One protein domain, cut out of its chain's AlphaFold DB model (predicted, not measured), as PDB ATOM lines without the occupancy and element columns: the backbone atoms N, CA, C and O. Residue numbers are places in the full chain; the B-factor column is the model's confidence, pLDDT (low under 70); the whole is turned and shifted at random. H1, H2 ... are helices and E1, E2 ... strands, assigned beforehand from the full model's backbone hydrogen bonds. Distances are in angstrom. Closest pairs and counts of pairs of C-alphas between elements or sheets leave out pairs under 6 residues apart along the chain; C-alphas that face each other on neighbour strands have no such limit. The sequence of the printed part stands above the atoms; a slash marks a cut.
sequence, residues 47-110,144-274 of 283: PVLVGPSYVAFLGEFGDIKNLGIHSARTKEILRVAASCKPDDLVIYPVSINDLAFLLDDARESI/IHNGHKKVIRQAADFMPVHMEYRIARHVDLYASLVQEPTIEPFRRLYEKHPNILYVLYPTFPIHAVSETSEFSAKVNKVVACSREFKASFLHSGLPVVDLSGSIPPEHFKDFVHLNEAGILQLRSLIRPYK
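This is residues 47 to 110 and 144 to 274 of the 283 residues of an uncharacterized protein of Candidatus Parcubacteria bacterium (UniProt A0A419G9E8). A small twisted sheet of four parallel strands stands toward one end of the model, with H2 along one face, H6 side by side with H2, and the end of H8 reaching the sheet from the other side. The long H7 runs from the far end toward this sheet; near its beginning H4 packs on it and H5 crosses it, making a helical end. The printed part has 195 residues, with eight named helices and four named strands in the order E1 H1 H2 E2 H3 H4 H5 H6 E3 H7 E4 H8; the sheet runs E1 E2 E3 E4 and the class is mixed. It is compact, with a radius of gyration of the C-alphas of 16.4 A and spans of 50 by 34 by 33 A.

Start at edge strand E1, residues 47 to 49, parallel to E2, residues 89 to 94: N 48 and O 89 are 2.8 A apart, within hydrogen-bond range. E2 is parallel to E3, residues 196 to 200, with N 92 and O 197 at 2.9 A, and E3 to edge strand E4, residues 240 to 242, with N 200 and O 241 at 2.9 A. H1, residues 53 to 56, only grazes the sheet. H2, residues 74 to 82, is over E2 at a height over the sheet of 10.2 A. E1, H1, H2 and E2 form a strand-helix-strand unit, parallel neighbour strands with helices between, as do E3, H7, residues 214 to 234, and E4; both crossovers are right-handed. H3, residues 96 to 100, touches H7 at C-alphas 96 and 226, 5.5 A apart, with residues 225 to 229 of H7 alone. H4, residues 146 to 155, touches H5, residues 161 to 177, at C-alphas 149 and 164, 5.5 A apart, about perpendicular at 87 degrees, with residues 164 to 168 of H5 alone. H5 touches H7 at C-alphas 175 and 218, 5.3 A apart, about perpendicular at 73 degrees, with its residues 171 to 175 alone. H6, residues 184 to 192, touches H2 at C-alphas 82 and 189, 6.6 A apart, at a shallow tilt of 12 degrees, the same way. H6, H7 and H8, residues 260 to 274, only graze the sheet. Every O i to N i+4 pair is within hydrogen-bond range in H2, H3, H4 and H7, against 11 of 13 in H5, 4 of 5 in H6 and 8 of 11 in H8; H1 is too short for one.

Find C-alpha 47 at (-28.591, 9.062, 96.452), where E1 begins. E2 spans 15.4 A, H5 25.6 A and H8 20.8 A. H7 spans 30.5 A from C-alpha 214 at (9.399, 29.575, 91.229). H8 ends at C-alpha 274, (-27.108, 9.290, 102.038).

The C-alphas of Asp 87 and Asn 146 are farthest apart, 51.1 A. Residues 111 to 143 are not printed; C-alphas 110 and 144 are 32.1 A apart across the cut. The links H1 to H2, E3 to H7 and E4 to H8 are long. The mean pLDDT of the printed part is 90.2; residues 108 to 110, 144 and 161 are under 70.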
ATOM      1  N   PRO A  47     -29.823   8.292  96.390       93.88
ATOM      2  CA  PRO A  47     -28.591   9.062  96.452       93.88
ATOM      3  C   PRO A  47     -27.700   8.775  95.240       93.88
ATOM      4  O   PRO A  47     -27.445   7.618  94.888       93.88
ATOM      5  N   VAL A  48     -27.177   9.834  94.629       95.44
ATOM      6  CA  VAL A  48     -26.337   9.767  93.435       95.44
ATOM      7  C   VAL A  48     -25.066  10.565  93.657       95.44
ATOM      8  O   VAL A  48     -25.093  11.764  93.900       95.44
ATOM      9  N   LEU A  49     -23.930   9.899  93.528       96.12
ATOM     10  CA  LEU A  49     -22.613  10.499  93.583       96.12
ATOM     11  C   LEU A  49     -22.198  10.983  92.190       96.12
ATOM     12  O   LEU A  49     -22.147  10.188  91.248       96.12
ATOM     13  N   VAL A  50     -21.861  12.265  92.054       95.50
ATOM     14  CA  VAL A  50     -21.431  12.880  90.786       95.50
ATOM     15  C   VAL A  50     -20.090  13.581  90.992       95.50
ATOM     16  O   VAL A  50     -19.884  14.236  92.005       95.50
ATOM     17  N   GLY A  51     -19.150  13.438  90.054       94.12
ATOM     18  CA  GLY A  51     -17.826  14.052  90.182       94.12
ATOM     19  C   GLY A  51     -16.820  13.624  89.107       94.12
ATOM     20  O   GLY A  51     -17.168  12.848  88.213       94.12
ATOM     21  N   PRO A  52     -15.566  14.107  89.176       91.44
ATOM     22  CA  PRO A  52     -14.490  13.735  88.251       91.44
ATOM     23  C   PRO A  52     -13.910  12.344  88.578       91.44
ATOM     24  O   PRO A  52     -14.502  11.550  89.313       91.44
ATOM     25  N   SER A  53     -12.718  12.033  88.056       89.50
ATOM     26  CA  SER A  53     -12.079  10.719  88.204       89.50
ATOM     27  C   SER A  53     -11.943  10.258  89.655       89.50
ATOM     28  O   SER A  53     -12.237   9.099  89.933       89.50
ATOM     29  N   TYR A  54     -11.566  11.132  90.593       90.00
ATOM     30  CA  TYR A  54     -11.441  10.759  92.010       90.00
ATOM     31  C   TYR A  54     -12.772  10.362  92.664       90.00
ATOM     32  O   TYR A  54     -12.768   9.620  93.642       90.00
ATOM     33  N   VAL A  55     -13.905  10.781  92.093       93.94
ATOM     34  CA  VAL A  55     -15.248  10.341  92.491       93.94
ATOM     35  C   VAL A  55     -15.652   9.072  91.753       93.94
ATOM     36  O   VAL A  55     -16.202   8.159  92.363       93.94
ATOM     37  N   ALA A  56     -15.331   8.959  90.461       91.69
ATOM     38  CA  ALA A  56     -15.577   7.740  89.688       91.69
ATOM     39  C   ALA A  56     -14.920   6.509  90.347       91.69
ATOM     40  O   ALA A  56     -15.548   5.461  90.482       91.69
ATOM     41  N   PHE A  57     -13.693   6.662  90.861       91.38
ATOM     42  CA  PHE A  57     -12.983   5.600  91.584       91.38
ATOM     43  C   PHE A  57     -13.587   5.241  92.946       91.38
ATOM     44  O   PHE A  57     -13.257   4.183  93.480       91.38
ATOM     45  N   LEU A  58     -14.489   6.059  93.502       92.75
ATOM     46  CA  LEU A  58     -15.232   5.669  94.700       92.75
ATOM     47  C   LEU A  58     -16.229   4.554  94.424       92.75
ATOM     48  O   LEU A  58     -16.700   3.977  95.392       92.75
ATOM     49  N   GLY A  59     -16.547   4.233  93.164       90.12
ATOM     50  CA  GLY A  59     -17.509   3.194  92.791       90.12
ATOM     51  C   GLY A  59     -18.889   3.372  93.432       90.12
ATOM     52  O   GLY A  59     -19.167   4.377  94.087       90.12
ATOM     53  N   GLU A  60     -19.763   2.393  93.245       89.69
ATOM     54  CA  GLU A  60     -21.015   2.302  94.003       89.69
ATOM     55  C   GLU A  60     -20.720   1.776  95.418       89.69
ATOM     56  O   GLU A  60     -19.816   0.953  95.611       89.69
ATOM     57  N   PHE A  61     -21.449   2.268  96.422       90.75
ATOM     58  CA  PHE A  61     -21.334   1.769  97.793       90.75
ATOM     59  C   PHE A  61     -22.617   1.969  98.598       90.75
ATOM     60  O   PHE A  61     -23.160   3.068  98.689       90.75
ATOM     61  N   GLY A  62     -23.068   0.887  99.240       85.06
ATOM     62  CA  GLY A  62     -24.396   0.846  99.843       85.06
ATOM     63  C   GLY A  62     -25.465   0.992  98.759       85.06
ATOM     64  O   GLY A  62     -25.462   0.263  97.778       85.06
ATOM     65  N   ASP A  63     -26.340   1.960  98.951       88.25
ATOM     66  CA  ASP A  63     -27.444   2.392  98.088       88.25
ATOM     67  C   ASP A  63     -27.113   3.670  97.298       88.25
ATOM     68  O   ASP A  63     -27.982   4.231  96.636       88.25
ATOM     69  N   ILE A  64     -25.858   4.132  97.353       92.50
ATOM     70  CA  ILE A  64     -25.399   5.302  96.603       92.50
ATOM     71  C   ILE A  64     -24.930   4.858  95.217       92.50
ATOM     72  O   ILE A  64     -23.948   4.117  95.079       92.50
ATOM     73  N   LYS A  65     -25.607   5.362  94.184       93.56
ATOM     74  CA  LYS A  65     -25.199   5.189  92.784       93.56
ATOM     75  C   LYS A  65     -24.042   6.111  92.458       93.56
ATOM     76  O   LYS A  65     -23.941   7.196  93.016       93.56
ATOM     77  N   ASN A  66     -23.195   5.730  91.512       94.62
ATOM     78  CA  ASN A  66     -22.060   6.554  91.108       94.62
ATOM     79  C   ASN A  66     -22.169   6.909  89.626       94.62
ATOM     80  O   ASN A  66     -22.039   6.035  88.775       94.62
ATOM     81  N   LEU A  67     -22.363   8.191  89.319       94.06
ATOM     82  CA  LEU A  67     -22.314   8.775  87.972       94.06
ATOM     83  C   LEU A  67     -21.037   9.607  87.751       94.06
ATOM     84  O   LEU A  67     -20.970  10.435  86.845       94.06
ATOM     85  N   GLY A  68     -20.005   9.391  88.569       92.00
ATOM     86  CA  GLY A  68     -18.693  10.006  88.416       92.00
ATOM     87  C   GLY A  68     -18.040   9.641  87.083       92.00
ATOM     88  O   GLY A  68     -18.208   8.530  86.572       92.00
ATOM     89  N   ILE A  69     -17.288  10.579  86.515       87.50
ATOM     90  CA  ILE A  69     -16.783  10.513  85.145       87.50
ATOM     91  C   ILE A  69     -15.255  10.572  85.159       87.50
ATOM     92  O   ILE A  69     -14.651  11.510  85.686       87.50
ATOM     93  N   HIS A  70     -14.608   9.586  84.542       83.88
ATOM     94  CA  HIS A  70     -13.156   9.596  84.390       83.88
ATOM     95  C   HIS A  70     -12.713  10.765  83.504       83.88
ATOM     96  O   HIS A  70     -13.260  10.978  82.424       83.88
ATOM     97  N   SER A  71     -11.700  11.510  83.957       77.94
ATOM     98  CA  SER A  71     -11.082  12.608  83.199       77.94
ATOM     99  C   SER A  71     -12.084  13.646  82.666       77.94
ATOM    100  O   SER A  71     -11.897  14.185  81.571       77.94
ATOM    101  N   ALA A  72     -13.155  13.916  83.418       82.38
ATOM    102  CA  ALA A  72     -14.123  14.952  83.079       82.38
ATOM    103  C   ALA A  72     -13.691  16.344  83.540       82.38
ATOM    104  O   ALA A  72     -12.981  16.505  84.533       82.38
ATOM    105  N   ARG A  73     -14.155  17.347  82.798       86.44
ATOM    106  CA  ARG A  73     -14.058  18.768  83.137       86.44
ATOM    107  C   ARG A  73     -15.208  19.162  84.051       86.44
ATOM    108  O   ARG A  73     -16.289  18.578  83.980       86.44
ATOM    109  N   THR A  74     -15.022  20.213  84.839       90.44
ATOM    110  CA  THR A  74     -16.030  20.693  85.797       90.44
ATOM    111  C   THR A  74     -17.368  20.983  85.122       90.44
ATOM    112  O   THR A  74     -18.406  20.514  85.577       90.44
ATOM    113  N   LYS A  75     -17.366  21.658  83.962       90.06
ATOM    114  CA  LYS A  75     -18.601  21.943  83.209       90.06
ATOM    115  C   LYS A  75     -19.346  20.678  82.744       90.06
ATOM    116  O   LYS A  75     -20.561  20.722  82.568       90.06
ATOM    117  N   GLU A  76     -18.650  19.561  82.533       88.88
ATOM    118  CA  GLU A  76     -19.269  18.281  82.151       88.88
ATOM    119  C   GLU A  76     -19.966  17.644  83.353       88.88
ATOM    120  O   GLU A  76     -21.102  17.185  83.247       88.88
ATOM    121  N   ILE A  77     -19.307  17.689  84.508       92.62
ATOM    122  CA  ILE A  77     -19.800  17.142  85.773       92.62
ATOM    123  C   ILE A  77     -21.027  17.927  86.242       92.62
ATOM    124  O   ILE A  77     -22.050  17.324  86.562       92.62
ATOM    125  N   LEU A  78     -20.975  19.264  86.182       93.38
ATOM    126  CA  LEU A  78     -22.115  20.137  86.485       93.38
ATOM    127  C   LEU A  78     -23.336  19.819  85.606       93.38
ATOM    128  O   LEU A  78     -24.464  19.857  86.088       93.38
ATOM    129  N   ARG A  79     -23.133  19.472  84.327       90.56
ATOM    130  CA  ARG A  79     -24.233  19.078  83.428       90.56
ATOM    131  C   ARG A  79     -24.819  17.713  83.784       90.56
ATOM    132  O   ARG A  79     -26.035  17.558  83.708       90.56
ATOM    133  N   VAL A  80     -23.994  16.744  84.187       91.31
ATOM    134  CA  VAL A  80     -24.492  15.441  84.666       91.31
ATOM    135  C   VAL A  80     -25.272  15.606  85.968       91.31
ATOM    136  O   VAL A  80     -26.382  15.090  86.068       91.31
ATOM    137  N   ALA A  81     -24.762  16.395  86.915       93.75
ATOM    138  CA  ALA A  81     -25.471  16.710  88.154       93.75
ATOM    139  C   ALA A  81     -26.827  17.384  87.876       93.75
ATOM    140  O   ALA A  81     -27.848  16.956  88.401       93.75
ATOM    141  N   ALA A  82     -26.864  18.364  86.966       91.81
ATOM    142  CA  ALA A  82     -28.101  19.035  86.558       91.81
ATOM    143  C   ALA A  82     -29.097  18.126  85.810       91.81
ATOM    144  O   ALA A  82     -30.257  18.496  85.664       91.81
ATOM    145  N   SER A  83     -28.648  16.973  85.305       89.31
ATOM    146  CA  SER A  83     -29.496  15.996  84.606       89.31
ATOM    147  C   SER A  83     -30.054  14.918  85.539       89.31
ATOM    148  O   SER A  83     -30.835  14.081  85.094       89.31
ATOM    149  N   CYS A  84     -29.642  14.903  86.811       92.31
ATOM    150  CA  CYS A  84     -30.207  13.993  87.801       92.31
ATOM    151  C   CYS A  84     -31.681  14.346  88.064       92.31
ATOM    152  O   CYS A  84     -32.083  15.509  87.984       92.31
ATOM    153  N   LYS A  85     -32.493  13.338  88.392       91.56
ATOM    154  CA  LYS A  85     -33.911  13.477  88.733       91.56
ATOM    155  C   LYS A  85     -34.061  14.483  89.889       91.56
ATOM    156  O   LYS A  85     -33.245  14.452  90.811       91.56
ATOM    157  N   PRO A  86     -35.085  15.358  89.879       88.81
ATOM    158  CA  PRO A  86     -35.222  16.419  90.884       88.81
ATOM    159  C   PRO A  86     -35.309  15.923  92.335       88.81
ATOM    160  O   PRO A  86     -34.826  16.589  93.243       88.81
ATOM    161  N   ASP A  87     -35.899  14.742  92.546       90.25
ATOM    162  CA  ASP A  87     -36.086  14.153  93.878       90.25
ATOM    163  C   ASP A  87     -34.870  13.375  94.399       90.25
ATOM    164  O   ASP A  87     -34.863  12.960  95.562       90.25
ATOM    165  N   ASP A  88     -33.854  13.147  93.563       92.44
ATOM    166  CA  ASP A  88     -32.647  12.434  93.974       92.44
ATOM    167  C   ASP A  88     -31.770  13.308  94.863       92.44
ATOM    168  O   ASP A  88     -31.705  14.521  94.687       92.44
ATOM    169  N   LEU A  89     -31.072  12.690  95.814       94.31
ATOM    170  CA  LEU A  89     -30.028  13.381  96.565       94.31
ATOM    171  C   LEU A  89     -28.747  13.347  95.737       94.31
ATOM    172  O   LEU A  89     -28.135  12.288  95.591       94.31
ATOM    173  N   VAL A  90     -28.314  14.491  95.218       96.06
ATOM    174  CA  VAL A  90     -27.048  14.583  94.483       96.06
ATOM    175  C   VAL A  90     -25.926  14.855  95.475       96.06
ATOM    176  O   VAL A  90     -25.861  15.917  96.075       96.06
ATOM    177  N   ILE A  91     -25.004  13.918  95.648       96.81
ATOM    178  CA  ILE A  91     -23.783  14.123  96.428       96.81
ATOM    179  C   ILE A  91     -22.687  14.523  95.441       96.81
ATOM    180  O   ILE A  91     -22.274  13.712  94.609       96.81
ATOM    181  N   TYR A  92     -22.215  15.767  95.526       97.44
ATOM    182  CA  TYR A  92     -21.158  16.300  94.663       97.44
ATOM    183  C   TYR A  92     -19.887  16.536  95.487       97.44
ATOM    184  O   TYR A  92     -19.761  17.575  96.144       97.44
ATOM    185  N   PRO A  93     -18.896  15.627  95.434       96.44
ATOM    186  CA  PRO A  93     -17.586  15.895  95.997       96.44
ATOM    187  C   PRO A  93     -16.794  16.893  95.149       96.44
ATOM    188  O   PRO A  93     -16.452  16.619  93.997       96.44
ATOM    189  N   VAL A  94     -16.496  18.046  95.737       95.75
ATOM    190  CA  VAL A  94     -15.849  19.192  95.094       95.75
ATOM    191  C   VAL A  94     -14.464  19.429  95.694       95.75
ATOM    192  O   VAL A  94     -14.266  19.291  96.900       95.75
ATOM    193  N   SER A  95     -13.485  19.780  94.862       93.94
ATOM    194  CA  SER A  95     -12.126  20.116  95.311       93.94
ATOM    195  C   SER A  95     -11.504  21.230  94.471       93.94
ATOM    196  O   SER A  95     -12.089  21.700  93.497       93.94
ATOM    197  N   ILE A  96     -10.267  21.618  94.797       90.75
ATOM    198  CA  ILE A  96      -9.470  22.550  93.981       90.75
ATOM    199  C   ILE A  96      -9.332  22.098  92.514       90.75
ATOM    200  O   ILE A  96      -9.143  22.930  91.627       90.75
ATOM    201  N   ASN A  97      -9.480  20.799  92.230       90.44
ATOM    202  CA  ASN A  97      -9.519  20.279  90.866       90.44
ATOM    203  C   ASN A  97     -10.705  20.845  90.067       90.44
ATOM    204  O   ASN A  97     -10.541  21.171  88.894       90.44
ATOM    205  N   ASP A  98     -11.884  20.987  90.684       91.50
ATOM    206  CA  ASP A  98     -13.042  21.584  90.014       91.50
ATOM    207  C   ASP A  98     -12.787  23.055  89.670       91.50
ATOM    208  O   ASP A  98     -13.183  23.503  88.596       91.50
ATOM    209  N   LEU A  99     -12.087  23.791  90.542       88.75
ATOM    210  CA  LEU A  99     -11.689  25.173  90.267       88.75
ATOM    211  C   LEU A  99     -10.683  25.241  89.110       88.75
ATOM    212  O   LEU A  99     -10.862  26.036  88.190       88.75
ATOM    213  N   ALA A 100      -9.653  24.389  89.130       86.75
ATOM    214  CA  ALA A 100      -8.625  24.347  88.089       86.75
ATOM    215  C   ALA A 100      -9.223  24.083  86.697       86.75
ATOM    216  O   ALA A 100      -8.801  24.679  85.714       86.75
ATOM    217  N   PHE A 101     -10.241  23.227  86.603       86.12
ATOM    218  CA  PHE A 101     -10.869  22.863  85.330       86.12
ATOM    219  C   PHE A 101     -12.208  23.557  85.078       86.12
ATOM    220  O   PHE A 101     -12.988  23.104  84.235       86.12
ATOM    221  N   LEU A 102     -12.499  24.648  85.792       85.56
ATOM    222  CA  LEU A 102     -13.789  25.320  85.678       85.56
ATOM    223  C   LEU A 102     -13.982  26.014  84.327       85.56
ATOM    224  O   LEU A 102     -15.087  26.005  83.783       85.56
ATOM    225  N   LEU A 103     -12.922  26.625  83.794       78.81
ATOM    226  CA  LEU A 103     -12.981  27.355  82.528       78.81
ATOM    227  C   LEU A 103     -12.893  26.439  81.308       78.81
ATOM    228  O   LEU A 103     -13.384  26.827  80.248       78.81
ATOM    229  N   ASP A 104     -12.364  25.226  81.465       79.38
ATOM    230  CA  ASP A 104     -12.285  24.246  80.386       79.38
ATOM    231  C   ASP A 104     -13.671  23.993  79.793       79.38
ATOM    232  O   ASP A 104     -14.654  23.752  80.504       79.38
ATOM    233  N   ASP A 105     -13.760  24.066  78.469       76.38
ATOM    234  CA  ASP A 105     -15.024  23.871  77.784       76.38
ATOM    235  C   ASP A 105     -15.512  22.432  77.895       76.38
ATOM    236  O   ASP A 105     -14.751  21.460  77.844       76.38
ATOM    237  N   ALA A 106     -16.827  22.308  78.068       73.25
ATOM    238  CA  ALA A 106     -17.465  21.011  78.132       73.25
ATOM    239  C   ALA A 106     -17.438  20.367  76.748       73.25
ATOM    240  O   ALA A 106     -17.917  20.955  75.776       73.25
ATOM    241  N   ARG A 107     -16.955  19.127  76.660       70.88
ATOM    242  CA  ARG A 107     -17.057  18.360  75.421       70.88
ATOM    243  C   ARG A 107     -18.523  18.016  75.169       70.88
ATOM    244  O   ARG A 107     -19.204  17.408  76.005       70.88
ATOM    245  N   GLU A 108     -19.021  18.365  73.988       65.00
ATOM    246  CA  GLU A 108     -20.389  18.021  73.577       65.00
ATOM    247  C   GLU A 108     -20.623  16.504  73.569       65.00
ATOM    248  O   GLU A 108     -21.700  16.043  73.948       65.00
ATOM    249  N   SER A 109     -19.581  15.723  73.252       61.00
ATOM    250  CA  SER A 109     -19.599  14.253  73.272       61.00
ATOM    251  C   SER A 109     -19.914  13.644  74.638       61.00
ATOM    252  O   SER A 109     -20.333  12.494  74.705       61.00
ATOM    253  N   ILE A 110     -19.734  14.388  75.727       66.31
ATOM    254  CA  ILE A 110     -20.036  13.913  77.083       66.31
ATOM    255  C   ILE A 110     -21.441  14.330  77.495       66.31
ATOM    256  O   ILE A 110     -22.189  13.570  78.113       66.31
ATOM    257  N   ILE A 144      10.314  16.967  85.868       64.31
ATOM    258  CA  ILE A 144      10.209  17.301  87.293       64.31
ATOM    259  C   ILE A 144      11.599  17.137  87.898       64.31
ATOM    260  O   ILE A 144      12.075  16.020  88.115       64.31
ATOM    261  N   HIS A 145      12.263  18.265  88.131       71.75
ATOM    262  CA  HIS A 145      13.600  18.306  88.702       71.75
ATOM    263  C   HIS A 145      13.582  17.888  90.180       71.75
ATOM    264  O   HIS A 145      12.579  18.038  90.881       71.75
ATOM    265  N   ASN A 146      14.718  17.401  90.688       75.12
ATOM    266  CA  ASN A 146      14.855  17.024  92.101       75.12
ATOM    267  C   ASN A 146      14.540  18.186  93.068       75.12
ATOM    268  O   ASN A 146      14.098  17.934  94.186       75.12
ATOM    269  N   GLY A 147      14.688  19.443  92.627       78.00
ATOM    270  CA  GLY A 147      14.275  20.626  93.386       78.00
ATOM    271  C   GLY A 147      12.777  20.648  93.709       78.00
ATOM    272  O   GLY A 147      12.412  20.890  94.853       78.00
ATOM    273  N   HIS A 148      11.903  20.278  92.764       84.62
ATOM    274  CA  HIS A 148      10.454  20.244  93.013       84.62
ATOM    275  C   HIS A 148      10.101  19.221  94.095       84.62
ATOM    276  O   HIS A 148       9.290  19.493  94.972       84.62
ATOM    277  N   LYS A 149      10.760  18.055  94.076       83.44
ATOM    278  CA  LYS A 149      10.569  17.012  95.093       83.44
ATOM    279  C   LYS A 149      10.942  17.513  96.486       83.44
ATOM    280  O   LYS A 149      10.205  17.261  97.432       83.44
ATOM    281  N   LYS A 150      12.057  18.244  96.607       85.56
ATOM    282  CA  LYS A 150      12.488  18.856  97.872       85.56
ATOM    283  C   LYS A 150      11.434  19.831  98.401       85.56
ATOM    284  O   LYS A 150      11.082  19.739  99.570       85.56
ATOM    285  N   VAL A 151      10.902  20.695  97.538       87.12
ATOM    286  CA  VAL A 151       9.851  21.645  97.921       87.12
ATOM    287  C   VAL A 151       8.571  20.917  98.345       87.12
ATOM    288  O   VAL A 151       8.017  21.239  99.389       87.12
ATOM    289  N   ILE A 152       8.119  19.884  97.616       89.00
ATOM    290  CA  ILE A 152       6.936  19.109  98.046       89.00
ATOM    291  C   ILE A 152       7.189  18.402  99.387       89.00
ATOM    292  O   ILE A 152       6.291  18.362 100.218       89.00
ATOM    293  N   ARG A 153       8.400  17.890  99.647       87.44
ATOM    294  CA  ARG A 153       8.747  17.313 100.960       87.44
ATOM    295  C   ARG A 153       8.719  18.336 102.093       87.44
ATOM    296  O   ARG A 153       8.418  17.955 103.210       87.44
ATOM    297  N   GLN A 154       9.052  19.598 101.829       87.06
ATOM    298  CA  GLN A 154       8.908  20.670 102.822       87.06
ATOM    299  C   GLN A 154       7.438  21.048 103.033       87.06
ATOM    300  O   GLN A 154       7.062  21.446 104.128       87.06
ATOM    301  N   ALA A 155       6.624  20.951 101.980       87.12
ATOM    302  CA  ALA A 155       5.206  21.279 102.024       87.12
ATOM    303  C   ALA A 155       4.354  20.185 102.690       87.12
ATOM    304  O   ALA A 155       3.253  20.481 103.134       87.12
ATOM    305  N   ALA A 156       4.810  18.934 102.729       87.19
ATOM    306  CA  ALA A 156       4.044  17.801 103.241       87.19
ATOM    307  C   ALA A 156       4.662  17.240 104.527       87.19
ATOM    308  O   ALA A 156       5.832  16.868 104.532       87.19
ATOM    309  N   ASP A 157       3.855  17.091 105.581       71.25
ATOM    310  CA  ASP A 157       4.308  16.550 106.876       71.25
ATOM    311  C   ASP A 157       4.773  15.085 106.769       71.25
ATOM    312  O   ASP A 157       5.677  14.639 107.475       71.25
ATOM    313  N   PHE A 158       4.167  14.332 105.850       74.69
ATOM    314  CA  PHE A 158       4.537  12.965 105.509       74.69
ATOM    315  C   PHE A 158       4.248  12.711 104.031       74.69
ATOM    316  O   PHE A 158       3.162  13.022 103.546       74.69
ATOM    317  N   MET A 159       5.195  12.114 103.302       73.19
ATOM    318  CA  MET A 159       4.992  11.765 101.898       73.19
ATOM    319  C   MET A 159       5.804  10.529 101.489       73.19
ATOM    320  O   MET A 159       7.036  10.544 101.571       73.19
ATOM    321  N   PRO A 160       5.154   9.478 100.959       72.62
ATOM    322  CA  PRO A 160       5.855   8.386 100.301       72.62
ATOM    323  C   PRO A 160       6.653   8.889  99.090       72.62
ATOM    324  O   PRO A 160       6.120   9.594  98.233       72.62
ATOM    325  N   VAL A 161       7.912   8.461  98.960       69.19
ATOM    326  CA  VAL A 161       8.850   8.964  97.932       69.19
ATOM    327  C   VAL A 161       8.296   8.876  96.501       69.19
ATOM    328  O   VAL A 161       8.546   9.737  95.659       69.19
ATOM    329  N   HIS A 162       7.493   7.851  96.212       73.06
ATOM    330  CA  HIS A 162       6.908   7.634  94.888       73.06
ATOM    331  C   HIS A 162       5.783   8.628  94.527       73.06
ATOM    332  O   HIS A 162       5.444   8.761  93.347       73.06
ATOM    333  N   MET A 163       5.207   9.334  95.506       82.31
ATOM    334  CA  MET A 163       4.130  10.307  95.292       82.31
ATOM    335  C   MET A 163       4.637  11.710  94.962       82.31
ATOM    336  O   MET A 163       3.918  12.463  94.306       82.31
ATOM    337  N   GLU A 164       5.880  12.040  95.321       84.81
ATOM    338  CA  GLU A 164       6.504  13.357  95.106       84.81
ATOM    339  C   GLU A 164       6.326  13.868  93.681       84.81
ATOM    340  O   GLU A 164       5.880  14.990  93.451       84.81
ATOM    341  N   TYR A 165       6.644  13.012  92.708       83.06
ATOM    342  CA  TYR A 165       6.531  13.344  91.293       83.06
ATOM    343  C   TYR A 165       5.075  13.621  90.898       83.06
ATOM    344  O   TYR A 165       4.790  14.559  90.156       83.06
ATOM    345  N   ARG A 166       4.138  12.811  91.399       85.44
ATOM    346  CA  ARG A 166       2.718  12.942  91.059       85.44
ATOM    347  C   ARG A 166       2.129  14.206  91.665       85.44
ATOM    348  O   ARG A 166       1.412  14.910  90.960       85.44
ATOM    349  N   ILE A 167       2.448  14.513  92.918       87.81
ATOM    350  CA  ILE A 167       1.993  15.735  93.585       87.81
ATOM    351  C   ILE A 167       2.601  16.958  92.904       87.81
ATOM    352  O   ILE A 167       1.860  17.859  92.525       87.81
ATOM    353  N   ALA A 168       3.911  16.957  92.642       88.31
ATOM    354  CA  ALA A 168       4.564  18.077  91.972       88.31
ATOM    355  C   ALA A 168       3.952  18.370  90.594       88.31
ATOM    356  O   ALA A 168       3.746  19.528  90.239       88.31
ATOM    357  N   ARG A 169       3.594  17.320  89.843       86.25
ATOM    358  CA  ARG A 169       2.891  17.454  88.562       86.25
ATOM    359  C   ARG A 169       1.514  18.103  88.712       86.25
ATOM    360  O   ARG A 169       1.154  18.931  87.883       86.25
ATOM    361  N   HIS A 170       0.739  17.712  89.725       88.44
ATOM    362  CA  HIS A 170      -0.579  18.304  89.973       88.44
ATOM    363  C   HIS A 170      -0.458  19.754  90.427       88.44
ATOM    364  O   HIS A 170      -1.213  20.583  89.940       88.44
ATOM    365  N   VAL A 171       0.515  20.081  91.281       90.88
ATOM    366  CA  VAL A 171       0.779  21.467  91.691       90.88
ATOM    367  C   VAL A 171       1.124  22.334  90.488       90.88
ATOM    368  O   VAL A 171       0.541  23.400  90.340       90.88
ATOM    369  N   ASP A 172       2.026  21.889  89.610       88.31
ATOM    370  CA  ASP A 172       2.398  22.674  88.427       88.31
ATOM    371  C   ASP A 172       1.202  22.878  87.485       88.31
ATOM    372  O   ASP A 172       0.913  24.001  87.065       88.31
ATOM    373  N   LEU A 173       0.443  21.806  87.238       86.50
ATOM    374  CA  LEU A 173      -0.783  21.862  86.448       86.50
ATOM    375  C   LEU A 173      -1.804  22.822  87.066       86.50
ATOM    376  O   LEU A 173      -2.296  23.720  86.389       86.50
ATOM    377  N   TYR A 174      -2.111  22.670  88.349       89.88
ATOM    378  CA  TYR A 174      -3.108  23.488  89.024       89.88
ATOM    379  C   TYR A 174      -2.656  24.930  89.133       89.88
ATOM    380  O   TYR A 174      -3.438  25.799  88.794       89.88
ATOM    381  N   ALA A 175      -1.406  25.225  89.478       89.12
ATOM    382  CA  ALA A 175      -0.919  26.602  89.521       89.12
ATOM    383  C   ALA A 175      -1.089  27.335  88.176       89.12
ATOM    384  O   ALA A 175      -1.352  28.540  88.176       89.12
ATOM    385  N   SER A 176      -0.986  26.612  87.052       85.88
ATOM    386  CA  SER A 176      -1.209  27.161  85.706       85.88
ATOM    387  C   SER A 176      -2.684  27.373  85.341       85.88
ATOM    388  O   SER A 176      -2.979  28.184  84.469       85.88
ATOM    389  N   LEU A 177      -3.601  26.667  86.007       83.94
ATOM    390  CA  LEU A 177      -5.024  26.636  85.657       83.94
ATOM    391  C   LEU A 177      -5.933  27.327  86.681       83.94
ATOM    392  O   LEU A 177      -6.951  27.901  86.297       83.94
ATOM    393  N   VAL A 178      -5.581  27.269  87.970       80.12
ATOM    394  CA  VAL A 178      -6.367  27.837  89.067       80.12
ATOM    395  C   VAL A 178      -6.484  29.344  88.888       80.12
ATOM    396  O   VAL A 178      -5.490  30.074  88.782       80.12
ATOM    397  N   GLN A 179      -7.742  29.757  88.831       77.06
ATOM    398  CA  GLN A 179      -8.197  31.132  88.729       77.06
ATOM    399  C   GLN A 179      -8.507  31.679  90.122       77.06
ATOM    400  O   GLN A 179      -8.322  30.992  91.131       77.06
ATOM    401  N   GLU A 180      -9.029  32.901  90.166       85.12
ATOM    402  CA  GLU A 180      -9.676  33.419  91.366       85.12
ATOM    403  C   GLU A 180     -10.780  32.449  91.837       85.12
ATOM    404  O   GLU A 180     -11.614  32.018  91.028       85.12
ATOM    405  N   PRO A 181     -10.782  32.060  93.124       86.81
ATOM    406  CA  PRO A 181     -11.798  31.177  93.676       86.81
ATOM    407  C   PRO A 181     -13.209  31.723  93.461       86.81
ATOM    408  O   PRO A 181     -13.538  32.837  93.857       86.81
ATOM    409  N   THR A 182     -14.075  30.910  92.858       91.62
ATOM    410  CA  THR A 182     -15.489  31.240  92.676       91.62
ATOM    411  C   THR A 182     -16.358  30.013  92.871       91.62
ATOM    412  O   THR A 182     -16.013  28.911  92.443       91.62
ATOM    413  N   ILE A 183     -17.512  30.214  93.500       94.81
ATOM    414  CA  ILE A 183     -18.509  29.167  93.751       94.81
ATOM    415  C   ILE A 183     -19.796  29.362  92.940       94.81
ATOM    416  O   ILE A 183     -20.738  28.581  93.053       94.81
ATOM    417  N   GLU A 184     -19.855  30.399  92.106       95.50
ATOM    418  CA  GLU A 184     -21.072  30.800  91.396       95.50
ATOM    419  C   GLU A 184     -21.682  29.698  90.500       95.50
ATOM    420  O   GLU A 184     -22.901  29.531  90.475       95.50
ATOM    421  N   PRO A 185     -20.897  28.872  89.780       94.81
ATOM    422  CA  PRO A 185     -21.447  27.732  89.042       94.81
ATOM    423  C   PRO A 185     -22.157  26.702  89.932       94.81
ATOM    424  O   PRO A 185     -23.152  26.123  89.505       94.81
ATOM    425  N   PHE A 186     -21.678  26.503  91.161       96.19
ATOM    426  CA  PHE A 186     -22.273  25.582  92.131       96.19
ATOM    427  C   PHE A 186     -23.536  26.182  92.758       96.19
ATOM    428  O   PHE A 186     -24.541  25.494  92.910       96.19
ATOM    429  N   ARG A 187     -23.553  27.492  93.021       96.50
ATOM    430  CA  ARG A 187     -24.781  28.190  93.432       96.50
ATOM    431  C   ARG A 187     -25.895  28.029  92.395       96.50
ATOM    432  O   ARG A 187     -26.979  27.564  92.729       96.50
ATOM    433  N   ARG A 188     -25.587  28.272  91.118       96.12
ATOM    434  CA  ARG A 188     -26.539  28.077  90.008       96.12
ATOM    435  C   ARG A 188     -26.985  26.627  89.826       96.12
ATOM    436  O   ARG A 188     -28.073  26.383  89.310       96.12
ATOM    437  N   LEU A 189     -26.148  25.657  90.196       95.44
ATOM    438  CA  LEU A 189     -26.547  24.251  90.216       95.44
ATOM    439  C   LEU A 189     -27.522  23.975  91.369       95.44
ATOM    440  O   LEU A 189     -28.542  23.340  91.131       95.44
ATOM    441  N   TYR A 190     -27.256  24.500  92.567       95.44
ATOM    442  CA  TYR A 190     -28.145  24.378  93.729       95.44
ATOM    443  C   TYR A 190     -29.526  24.999  93.473       95.44
ATOM    444  O   TYR A 190     -30.542  24.387  93.776       95.44
ATOM    445  N   GLU A 191     -29.582  26.164  92.823       93.56
ATOM    446  CA  GLU A 191     -30.847  26.802  92.418       93.56
ATOM    447  C   GLU A 191     -31.709  25.907  91.512       93.56
ATOM    448  O   GLU A 191     -32.936  25.975  91.551       93.56
ATOM    449  N   LYS A 192     -31.077  25.063  90.689       90.56
ATOM    450  CA  LYS A 192     -31.763  24.122  89.787       90.56
ATOM    451  C   LYS A 192     -32.039  22.770  90.431       90.56
ATOM    452  O   LYS A 192     -32.975  22.088  90.024       90.56
ATOM    453  N   HIS A 193     -31.199  22.368  91.377       90.50
ATOM    454  CA  HIS A 193     -31.242  21.072  92.040       90.50
ATOM    455  C   HIS A 193     -31.042  21.274  93.550       90.50
ATOM    456  O   HIS A 193     -29.928  21.120  94.047       90.50
ATOM    457  N   PRO A 194     -32.093  21.667  94.294       90.69
ATOM    458  CA  PRO A 194     -31.967  22.041  95.707       90.69
ATOM    459  C   PRO A 194     -31.660  20.852  96.629       90.69
ATOM    460  O   PRO A 194     -31.289  21.054  97.780       90.69
ATOM    461  N   ASN A 195     -31.776  19.614  96.133       93.06
ATOM    462  CA  ASN A 195     -31.412  18.400  96.865       93.06
ATOM    463  C   ASN A 195     -29.969  17.951  96.555       93.06
ATOM    464  O   ASN A 195     -29.669  16.759  96.507       93.06
ATOM    465  N   ILE A 196     -29.071  18.903  96.302       95.38
ATOM    466  CA  ILE A 196     -27.634  18.653  96.176       95.38
ATOM    467  C   ILE A 196     -26.941  18.883  97.519       95.38
ATOM    468  O   ILE A 196     -27.226  19.846  98.220       95.38
ATOM    469  N   LEU A 197     -25.996  18.014  97.856       96.44
ATOM    470  CA  LEU A 197     -25.066  18.150  98.964       96.44
ATOM    471  C   LEU A 197     -23.651  18.254  98.401       96.44
ATOM    472  O   LEU A 197     -23.152  17.319  97.765       96.44
ATOM    473  N   TYR A 198     -22.979  19.367  98.674       97.69
ATOM    474  CA  TYR A 198     -21.568  19.514  98.351       97.69
ATOM    475  C   TYR A 198     -20.714  18.869  99.437       97.69
ATOM    476  O   TYR A 198     -20.899  19.104 100.629       97.69
ATOM    477  N   VAL A 199     -19.745  18.060  99.029       97.44
ATOM    478  CA  VAL A 199     -18.773  17.449  99.938       97.44
ATOM    479  C   VAL A 199     -17.410  18.029  99.604       97.44
ATOM    480  O   VAL A 199     -16.901  17.786  98.513       97.44
ATOM    481  N   LEU A 200     -16.797  18.788 100.510       97.56
ATOM    482  CA  LEU A 200     -15.424  19.249 100.300       97.56
ATOM    483  C   LEU A 200     -14.503  18.033 100.351       97.56
ATOM    484  O   LEU A 200     -14.271  17.455 101.414       97.56
ATOM    485  N   TYR A 201     -14.046  17.607  99.179       97.19
ATOM    486  CA  TYR A 201     -13.331  16.357  98.994       97.19
ATOM    487  C   TYR A 201     -11.891  16.474  99.527       97.19
ATOM    488  O   TYR A 201     -11.243  17.504  99.317       97.19
ATOM    489  N   PRO A 202     -11.370  15.433 100.198       96.44
ATOM    490  CA  PRO A 202     -10.002  15.416 100.706       96.44
ATOM    491  C   PRO A 202      -8.973  15.452  99.572       96.44
ATOM    492  O   PRO A 202      -8.969  14.606  98.684       96.44
ATOM    493  N   THR A 203      -8.058  16.413  99.629       94.38
ATOM    494  CA  THR A 203      -6.861  16.459  98.779       94.38
ATOM    495  C   THR A 203      -5.634  16.170  99.622       94.38
ATOM    496  O   THR A 203      -5.657  16.384 100.834       94.38
ATOM    497  N   PHE A 204      -4.555  15.711  98.995       93.81
ATOM    498  CA  PHE A 204      -3.317  15.438  99.709       93.81
ATOM    499  C   PHE A 204      -2.856  16.706 100.450       93.81
ATOM    500  O   PHE A 204      -2.749  17.764  99.816       93.81
ATOM    501  N   PRO A 205      -2.617  16.633 101.771       93.31
ATOM    502  CA  PRO A 205      -2.337  17.817 102.563       93.31
ATOM    503  C   PRO A 205      -0.949  18.361 102.221       93.31
ATOM    504  O   PRO A 205       0.065  17.684 102.391       93.31
ATOM    505  N   ILE A 206      -0.926  19.594 101.721       93.81
ATOM    506  CA  ILE A 206       0.284  20.383 101.500       93.81
ATOM    507  C   ILE A 206       0.119  21.752 102.158       93.81
ATOM    508  O   ILE A 206      -0.975  22.319 102.179       93.81
ATOM    509  N   HIS A 207       1.225  22.289 102.652       94.56
ATOM    510  CA  HIS A 207       1.307  23.556 103.361       94.56
ATOM    511  C   HIS A 207       2.102  24.580 102.563       94.56
ATOM    512  O   HIS A 207       2.865  24.247 101.652       94.56
ATOM    513  N   ALA A 208       1.919  25.850 102.917       94.81
ATOM    514  CA  ALA A 208       2.741  26.912 102.368       94.81
ATOM    515  C   ALA A 208       4.203  26.729 102.805       94.81
ATOM    516  O   ALA A 208       4.487  26.374 103.948       94.81
ATOM    517  N   VAL A 209       5.126  27.006 101.892       94.56
ATOM    518  CA  VAL A 209       6.570  26.900 102.101       94.56
ATOM    519  C   VAL A 209       7.211  28.286 102.108       94.56
ATOM    520  O   VAL A 209       6.792  29.185 101.377       94.56
ATOM    521  N   SER A 210       8.250  28.460 102.928       90.50
ATOM    522  CA  SER A 210       9.013  29.713 103.041       90.50
ATOM    523  C   SER A 210      10.090  29.880 101.962       90.50
ATOM    524  O   SER A 210      10.614  30.976 101.780       90.50
ATOM    525  N   GLU A 211      10.434  28.804 101.249       88.50
ATOM    526  CA  GLU A 211      11.387  28.834 100.139       88.50
ATOM    527  C   GLU A 211      10.873  29.738  98.999       88.50
ATOM    528  O   GLU A 211       9.683  29.759  98.701       88.50
ATOM    529  N   THR A 212      11.767  30.474  98.333       90.06
ATOM    530  CA  THR A 212      11.416  31.508  97.337       90.06
ATOM    531  C   THR A 212      11.593  31.062  95.880       90.06
ATOM    532  O   THR A 212      11.673  31.894  94.977       90.06
ATOM    533  N   SER A 213      11.665  29.753  95.623       92.19
ATOM    534  CA  SER A 213      11.768  29.230  94.256       92.19
ATOM    535  C   SER A 213      10.486  29.488  93.444       92.19
ATOM    536  O   SER A 213       9.398  29.625  94.008       92.19
ATOM    537  N   GLU A 214      10.581  29.484  92.108       91.50
ATOM    538  CA  GLU A 214       9.399  29.575  91.229       91.50
ATOM    539  C   GLU A 214       8.368  28.484  91.569       91.50
ATOM    540  O   GLU A 214       7.163  28.728  91.635       91.50
ATOM    541  N   PHE A 215       8.845  27.271  91.840       91.69
ATOM    542  CA  PHE A 215       7.976  26.160  92.189       91.69
ATOM    543  C   PHE A 215       7.352  26.319  93.584       91.69
ATOM    544  O   PHE A 215       6.187  25.976  93.776       91.69
ATOM    545  N   SER A 216       8.066  26.916  94.540       93.56
ATOM    546  CA  SER A 216       7.513  27.279  95.850       93.56
ATOM    547  C   SER A 216       6.380  28.300  95.727       93.56
ATOM    548  O   SER A 216       5.351  28.158  96.387       93.56
ATOM    549  N   ALA A 217       6.500  29.274  94.818       94.44
ATOM    550  CA  ALA A 217       5.407  30.199  94.516       94.44
ATOM    551  C   ALA A 217       4.174  29.469  93.951       94.44
ATOM    552  O   ALA A 217       3.046  29.782  94.335       94.44
ATOM    553  N   LYS A 218       4.370  28.446  93.103       94.38
ATOM    554  CA  LYS A 218       3.281  27.586  92.595       94.38
ATOM    555  C   LYS A 218       2.609  26.782  93.711       94.38
ATOM    556  O   LYS A 218       1.380  26.753  93.764       94.38
ATOM    557  N   VAL A 219       3.383  26.180  94.620       95.00
ATOM    558  CA  VAL A 219       2.856  25.488  95.815       95.00
ATOM    559  C   VAL A 219       2.010  26.446  96.650       95.00
ATOM    560  O   VAL A 219       0.842  26.162  96.912       95.00
ATOM    561  N   ASN A 220       2.558  27.612  96.994       95.88
ATOM    562  CA  ASN A 220       1.874  28.609  97.818       95.88
ATOM    563  C   ASN A 220       0.590  29.121  97.153       95.88
ATOM    564  O   ASN A 220      -0.423  29.272  97.835       95.88
ATOM    565  N   LYS A 221       0.597  29.314  95.826       95.00
ATOM    566  CA  LYS A 221      -0.605  29.662  95.053       95.00
ATOM    567  C   LYS A 221      -1.686  28.586  95.186       95.00
ATOM    568  O   LYS A 221      -2.823  28.913  95.509       95.00
ATOM    569  N   VAL A 222      -1.350  27.310  94.975       94.75
ATOM    570  CA  VAL A 222      -2.320  26.201  95.083       94.75
ATOM    571  C   VAL A 222      -2.876  26.083  96.504       94.75
ATOM    572  O   VAL A 222      -4.087  25.931  96.665       94.75
ATOM    573  N   VAL A 223      -2.028  26.211  97.530       95.19
ATOM    574  CA  VAL A 223      -2.443  26.202  98.945       95.19
ATOM    575  C   VAL A 223      -3.410  27.349  99.243       95.19
ATOM    576  O   VAL A 223      -4.478  27.118  99.816       95.19
ATOM    577  N   ALA A 224      -3.070  28.574  98.828       95.38
ATOM    578  CA  ALA A 224      -3.911  29.751  99.031       95.38
ATOM    579  C   ALA A 224      -5.273  29.596  98.337       95.38
ATOM    580  O   ALA A 224      -6.304  29.687  99.007       95.38
ATOM    581  N   CYS A 225      -5.285  29.243  97.046       94.81
ATOM    582  CA  CYS A 225      -6.519  29.024  96.292       94.81
ATOM    583  C   CYS A 225      -7.372  27.899  96.895       94.81
ATOM    584  O   CYS A 225      -8.586  28.044  96.990       94.81
ATOM    585  N   SER A 226      -6.764  26.792  97.340       94.25
ATOM    586  CA  SER A 226      -7.493  25.691  97.989       94.25
ATOM    587  C   SER A 226      -8.163  26.139  99.285       94.25
ATOM    588  O   SER A 226      -9.327  25.813  99.526       94.25
ATOM    589  N   ARG A 227      -7.459  26.925 100.107       95.44
ATOM    590  CA  ARG A 227      -7.999  27.475 101.356       95.44
ATOM    591  C   ARG A 227      -9.142  28.457 101.099       95.44
ATOM    592  O   ARG A 227     -10.178  28.360 101.749       95.44
ATOM    593  N   GLU A 228      -8.967  29.380 100.161       95.81
ATOM    594  CA  GLU A 228      -9.974  30.390  99.809       95.81
ATOM    595  C   GLU A 228     -11.216  29.776  99.158       95.81
ATOM    596  O   GLU A 228     -12.343  30.159  99.474       95.81
ATOM    597  N   PHE A 229     -11.035  28.776  98.295       94.94
ATOM    598  CA  PHE A 229     -12.135  28.041  97.679       94.94
ATOM    599  C   PHE A 229     -12.949  27.265  98.718       94.94
ATOM    600  O   PHE A 229     -14.175  27.370  98.749       94.94
ATOM    601  N   LYS A 230     -12.271  26.566  99.638       95.88
ATOM    602  CA  LYS A 230     -12.906  25.933 100.801       95.88
ATOM    603  C   LYS A 230     -13.674  26.953 101.646       95.88
ATOM    604  O   LYS A 230     -14.844  26.733 101.943       95.88
ATOM    605  N   ALA A 231     -13.042  28.070 102.005       96.25
ATOM    606  CA  ALA A 231     -13.682  29.115 102.801       96.25
ATOM    607  C   ALA A 231     -14.909  29.706 102.092       96.25
ATOM    608  O   ALA A 231     -15.903  30.007 102.743       96.25
ATOM    609  N   SER A 232     -14.871  29.821 100.764       95.94
ATOM    610  CA  SER A 232     -16.000  30.307  99.974       95.94
ATOM    611  C   SER A 232     -17.209  29.382 100.095       95.94
ATOM    612  O   SER A 232     -18.301  29.878 100.333       95.94
ATOM    613  N   PHE A 233     -17.032  28.059 100.010       95.69
ATOM    614  CA  PHE A 233     -18.119  27.096 100.248       95.69
ATOM    615  C   PHE A 233     -18.651  27.140 101.682       95.69
ATOM    616  O   PHE A 233     -19.860  27.137 101.888       95.69
ATOM    617  N   LEU A 234     -17.767  27.195 102.679       95.94
ATOM    618  CA  LEU A 234     -18.187  27.192 104.084       95.94
ATOM    619  C   LEU A 234     -18.986  28.445 104.470       95.94
ATOM    620  O   LEU A 234     -19.848  28.371 105.338       95.94
ATOM    621  N   HIS A 235     -18.740  29.577 103.807       96.06
ATOM    622  CA  HIS A 235     -19.450  30.834 104.056       96.06
ATOM    623  C   HIS A 235     -20.562  31.133 103.036       96.06
ATOM    624  O   HIS A 235     -21.108  32.235 103.037       96.06
ATOM    625  N   SER A 236     -20.906  30.199 102.141       95.50
ATOM    626  CA  SER A 236     -21.849  30.485 101.049       95.50
ATOM    627  C   SER A 236     -23.319  30.268 101.376       95.50
ATOM    628  O   SER A 236     -24.156  30.594 100.534       95.50
ATOM    629  N   GLY A 237     -23.630  29.633 102.511       94.38
ATOM    630  CA  GLY A 237     -24.976  29.138 102.823       94.38
ATOM    631  C   GLY A 237     -25.431  27.963 101.943       94.38
ATOM    632  O   GLY A 237     -26.617  27.656 101.902       94.38
ATOM    633  N   LEU A 238     -24.511  27.318 101.211       95.81
ATOM    634  CA  LEU A 238     -24.826  26.097 100.462       95.81
ATOM    635  C   LEU A 238     -24.789  24.892 101.419       95.81
ATOM    636  O   LEU A 238     -24.018  24.916 102.381       95.81
ATOM    637  N   PRO A 239     -25.549  23.817 101.149       95.75
ATOM    638  CA  PRO A 239     -25.438  22.571 101.904       95.75
ATOM    639  C   PRO A 239     -24.064  21.939 101.657       95.75
ATOM    640  O   PRO A 239     -23.794  21.394 100.583       95.75
ATOM    641  N   VAL A 240     -23.179  22.049 102.647       96.94
ATOM    642  CA  VAL A 240     -21.779  21.627 102.552       96.94
ATOM    643  C   VAL A 240     -21.410  20.752 103.743       96.94
ATOM    644  O   VAL A 240     -21.671  21.099 104.891       96.94
ATOM    645  N   VAL A 241     -20.723  19.643 103.470       96.81
ATOM    646  CA  VAL A 241     -19.994  18.863 104.475       96.81
ATOM    647  C   VAL A 241     -18.505  18.976 104.194       96.81
ATOM    648  O   VAL A 241     -18.045  18.704 103.082       96.81
ATOM    649  N   ASP A 242     -17.735  19.344 105.214       97.56
ATOM    650  CA  ASP A 242     -16.284  19.423 105.106       97.56
ATOM    651  C   ASP A 242     -15.617  18.088 105.446       97.56
ATOM    652  O   ASP A 242     -15.485  17.728 106.615       97.56
ATOM    653  N   LEU A 243     -15.155  17.371 104.420       97.50
ATOM    654  CA  LEU A 243     -14.326  16.172 104.573       97.50
ATOM    655  C   LEU A 243     -12.872  16.417 104.144       97.50
ATOM    656  O   LEU A 243     -12.092  15.465 104.073       97.50
ATOM    657  N   SER A 244     -12.474  17.665 103.884       95.50
ATOM    658  CA  SER A 244     -11.190  17.974 103.240       95.50
ATOM    659  C   SER A 244      -9.962  17.578 104.069       95.50
ATOM    660  O   SER A 244      -8.917  17.279 103.500       95.50
ATOM    661  N   GLY A 245     -10.094  17.528 105.398       94.06
ATOM    662  CA  GLY A 245      -9.049  17.097 106.338       94.06
ATOM    663  C   GLY A 245      -9.300  15.731 106.985       94.06
ATOM    664  O   GLY A 245      -8.703  15.428 108.010       94.06
ATOM    665  N   SER A 246     -10.225  14.931 106.447       96.25
ATOM    666  CA  SER A 246     -10.703  13.703 107.107       96.25
ATOM    667  C   SER A 246      -9.918  12.433 106.759       96.25
ATOM    668  O   SER A 246     -10.117  11.397 107.395       96.25
ATOM    669  N   ILE A 247      -9.043  12.498 105.752       96.19
ATOM    670  CA  ILE A 247      -8.268  11.361 105.247       96.19
ATOM    671  C   ILE A 247      -6.779  11.608 105.511       96.19
ATOM    672  O   ILE A 247      -6.278  12.670 105.135       96.19
ATOM    673  N   PRO A 248      -6.063  10.656 106.133       93.94
ATOM    674  CA  PRO A 248      -4.652  10.834 106.438       93.94
ATOM    675  C   PRO A 248      -3.775  10.708 105.169       93.94
ATOM    676  O   PRO A 248      -4.188  10.068 104.193       93.94
ATOM    677  N   PRO A 249      -2.570  11.309 105.139       92.38
ATOM    678  CA  PRO A 249      -1.736  11.386 103.932       92.38
ATOM    679  C   PRO A 249      -1.391  10.024 103.302       92.38
ATOM    680  O   PRO A 249      -1.325   9.899 102.079       92.38
ATOM    681  N   GLU A 250      -1.202   8.981 104.109       91.81
ATOM    682  CA  GLU A 250      -0.888   7.614 103.674       91.81
ATOM    683  C   GLU A 250      -2.019   6.938 102.883       91.81
ATOM    684  O   GLU A 250      -1.801   5.913 102.234       91.81
ATOM    685  N   HIS A 251      -3.227   7.504 102.904       94.69
ATOM    686  CA  HIS A 251      -4.399   6.994 102.191       94.69
ATOM    687  C   HIS A 251      -4.552   7.559 100.770       94.69
ATOM    688  O   HIS A 251      -5.516   7.245 100.065       94.69
ATOM    689  N   PHE A 252      -3.580   8.340 100.302       93.19
ATOM    690  CA  PHE A 252      -3.551   8.914  98.961       93.19
ATOM    691  C   PHE A 252      -2.625   8.135  98.011       93.19
ATOM    692  O   PHE A 252      -1.610   7.569  98.405       93.19
ATOM    693  N   LYS A 253      -2.979   8.103  96.722       90.50
ATOM    694  CA  LYS A 253      -2.140   7.618  95.602       90.50
ATOM    695  C   LYS A 253      -1.437   8.760  94.869       90.50
ATOM    696  O   LYS A 253      -0.407   8.553  94.222       90.50
ATOM    697  N   ASP A 254      -2.054   9.932  94.882       89.81
ATOM    698  CA  ASP A 254      -1.537  11.195  94.364       89.81
ATOM    699  C   ASP A 254      -2.271  12.363  95.044       89.81
ATOM    700  O   ASP A 254      -2.816  12.195  96.129       89.81
ATOM    701  N   PHE A 255      -2.269  13.549  94.436       90.12
ATOM    702  CA  PHE A 255      -2.822  14.754  95.042       90.12
ATOM    703  C   PHE A 255      -4.343  14.711  95.288       90.12
ATOM    704  O   PHE A 255      -4.821  15.374  96.205       90.12
ATOM    705  N   VAL A 256      -5.111  13.945  94.506       91.56
ATOM    706  CA  VAL A 256      -6.584  13.878  94.634       91.56
ATOM    707  C   VAL A 256      -7.135  12.455  94.648       91.56
ATOM    708  O   VAL A 256      -8.276  12.250  95.033       91.56
ATOM    709  N   HIS A 257      -6.374  11.450  94.223       93.25
ATOM    710  CA  HIS A 257      -6.849  10.070  94.190       93.25
ATOM    711  C   HIS A 257      -6.462   9.319  95.459       93.25
ATOM    712  O   HIS A 257      -5.308   9.340  95.886       93.25
ATOM    713  N   LEU A 258      -7.419   8.567  96.002       94.44
ATOM    714  CA  LEU A 258      -7.238   7.733  97.185       94.44
ATOM    715  C   LEU A 258      -6.795   6.303  96.836       94.44
ATOM    716  O   LEU A 258      -7.093   5.751  95.764       94.44
ATOM    717  N   ASN A 259      -6.064   5.682  97.759       94.00
ATOM    718  CA  ASN A 259      -5.837   4.241  97.745       94.00
ATOM    719  C   ASN A 259      -7.061   3.490  98.287       94.00
ATOM    720  O   ASN A 259      -8.087   4.093  98.582       94.00
ATOM    721  N   GLU A 260      -6.995   2.163  98.342       95.62
ATOM    722  CA  GLU A 260      -8.142   1.354  98.765       95.62
ATOM    723  C   GLU A 260      -8.598   1.683 100.194       95.62
ATOM    724  O   GLU A 260      -9.792   1.875 100.421       95.62
ATOM    725  N   ALA A 261      -7.656   1.856 101.126       96.62
ATOM    726  CA  ALA A 261      -7.956   2.248 102.501       96.62
ATOM    727  C   ALA A 261      -8.633   3.628 102.564       96.62
ATOM    728  O   ALA A 261      -9.677   3.775 103.199       96.62
ATOM    729  N   GLY A 262      -8.110   4.612 101.824       96.62
ATOM    730  CA  GLY A 262      -8.720   5.940 101.716       96.62
ATOM    731  C   GLY A 262     -10.119   5.918 101.107       96.62
ATOM    732  O   GLY A 262     -11.013   6.598 101.605       96.62
ATOM    733  N   ILE A 263     -10.343   5.104 100.072       96.56
ATOM    734  CA  ILE A 263     -11.668   4.924  99.462       96.56
ATOM    735  C   ILE A 263     -12.651   4.355 100.490       96.56
ATOM    736  O   ILE A 263     -13.750   4.885 100.635       96.56
ATOM    737  N   LEU A 264     -12.276   3.299 101.219       96.31
ATOM    738  CA  LEU A 264     -13.138   2.688 102.237       96.31
ATOM    739  C   LEU A 264     -13.467   3.669 103.367       96.31
ATOM    740  O   LEU A 264     -14.633   3.788 103.756       96.31
ATOM    741  N   GLN A 265     -12.468   4.412 103.841       97.31
ATOM    742  CA  GLN A 265     -12.659   5.439 104.857       97.31
ATOM    743  C   GLN A 265     -13.595   6.545 104.356       97.31
ATOM    744  O   GLN A 265     -14.601   6.827 105.007       97.31
ATOM    745  N   LEU A 266     -13.345   7.117 103.174       96.62
ATOM    746  CA  LEU A 266     -14.192   8.175 102.625       96.62
ATOM    747  C   LEU A 266     -15.630   7.696 102.378       96.62
ATOM    748  O   LEU A 266     -16.579   8.417 102.678       96.62
ATOM    749  N   ARG A 267     -15.822   6.455 101.913       95.62
ATOM    750  CA  ARG A 267     -17.157   5.841 101.791       95.62
ATOM    751  C   ARG A 267     -17.883   5.792 103.136       95.62
ATOM    752  O   ARG A 267     -19.077   6.080 103.185       95.62
ATOM    753  N   SER A 268     -17.185   5.442 104.220       94.88
ATOM    754  CA  SER A 268     -17.773   5.427 105.568       94.88
ATOM    755  C   SER A 268     -18.155   6.821 106.067       94.88
ATOM    756  O   SER A 268     -19.180   6.951 106.725       94.88
ATOM    757  N   LEU A 269     -17.398   7.855 105.685       95.31
ATOM    758  CA  LEU A 269     -17.674   9.251 106.030       95.31
ATOM    759  C   LEU A 269     -18.815   9.857 105.205       95.31
ATOM    760  O   LEU A 269     -19.573  10.663 105.725       95.31
ATOM    761  N   ILE A 270     -18.972   9.459 103.940       94.06
ATOM    762  CA  ILE A 270     -20.074   9.925 103.081       94.06
ATOM    763  C   ILE A 270     -21.392   9.217 103.429       94.06
ATOM    764  O   ILE A 270     -22.463   9.813 103.334       94.06
ATOM    765  N   ARG A 271     -21.336   7.947 103.852       91.50
ATOM    766  CA  ARG A 271     -22.519   7.100 104.086       91.50
ATOM    767  C   ARG A 271     -23.600   7.730 104.986       91.50
ATOM    768  O   ARG A 271     -24.765   7.584 104.624       91.50
ATOM    769  N   PRO A 272     -23.297   8.413 106.107       91.31
ATOM    770  CA  PRO A 272     -24.314   9.051 106.946       91.31
ATOM    771  C   PRO A 272     -25.167  10.078 106.196       91.31
ATOM    772  O   PRO A 272     -26.341  10.254 106.511       91.31
ATOM    773  N   TYR A 273     -24.606  10.707 105.164       89.44
ATOM    774  CA  TYR A 273     -25.279  11.746 104.394       89.44
ATOM    775  C   TYR A 273     -26.162  11.203 103.274       89.44
ATOM    776  O   TYR A 273     -26.839  11.980 102.621       89.44
ATOM    777  N   LYS A 274     -26.229   9.885 103.061       84.69
ATOM    778  CA  LYS A 274     -27.108   9.290 102.038       84.69
ATOM    779  C   LYS A 274     -28.598   9.571 102.269       84.69
ATOM    780  O   LYS A 274     -29.385   9.530 101.337       84.69
TER     781      LYS A 274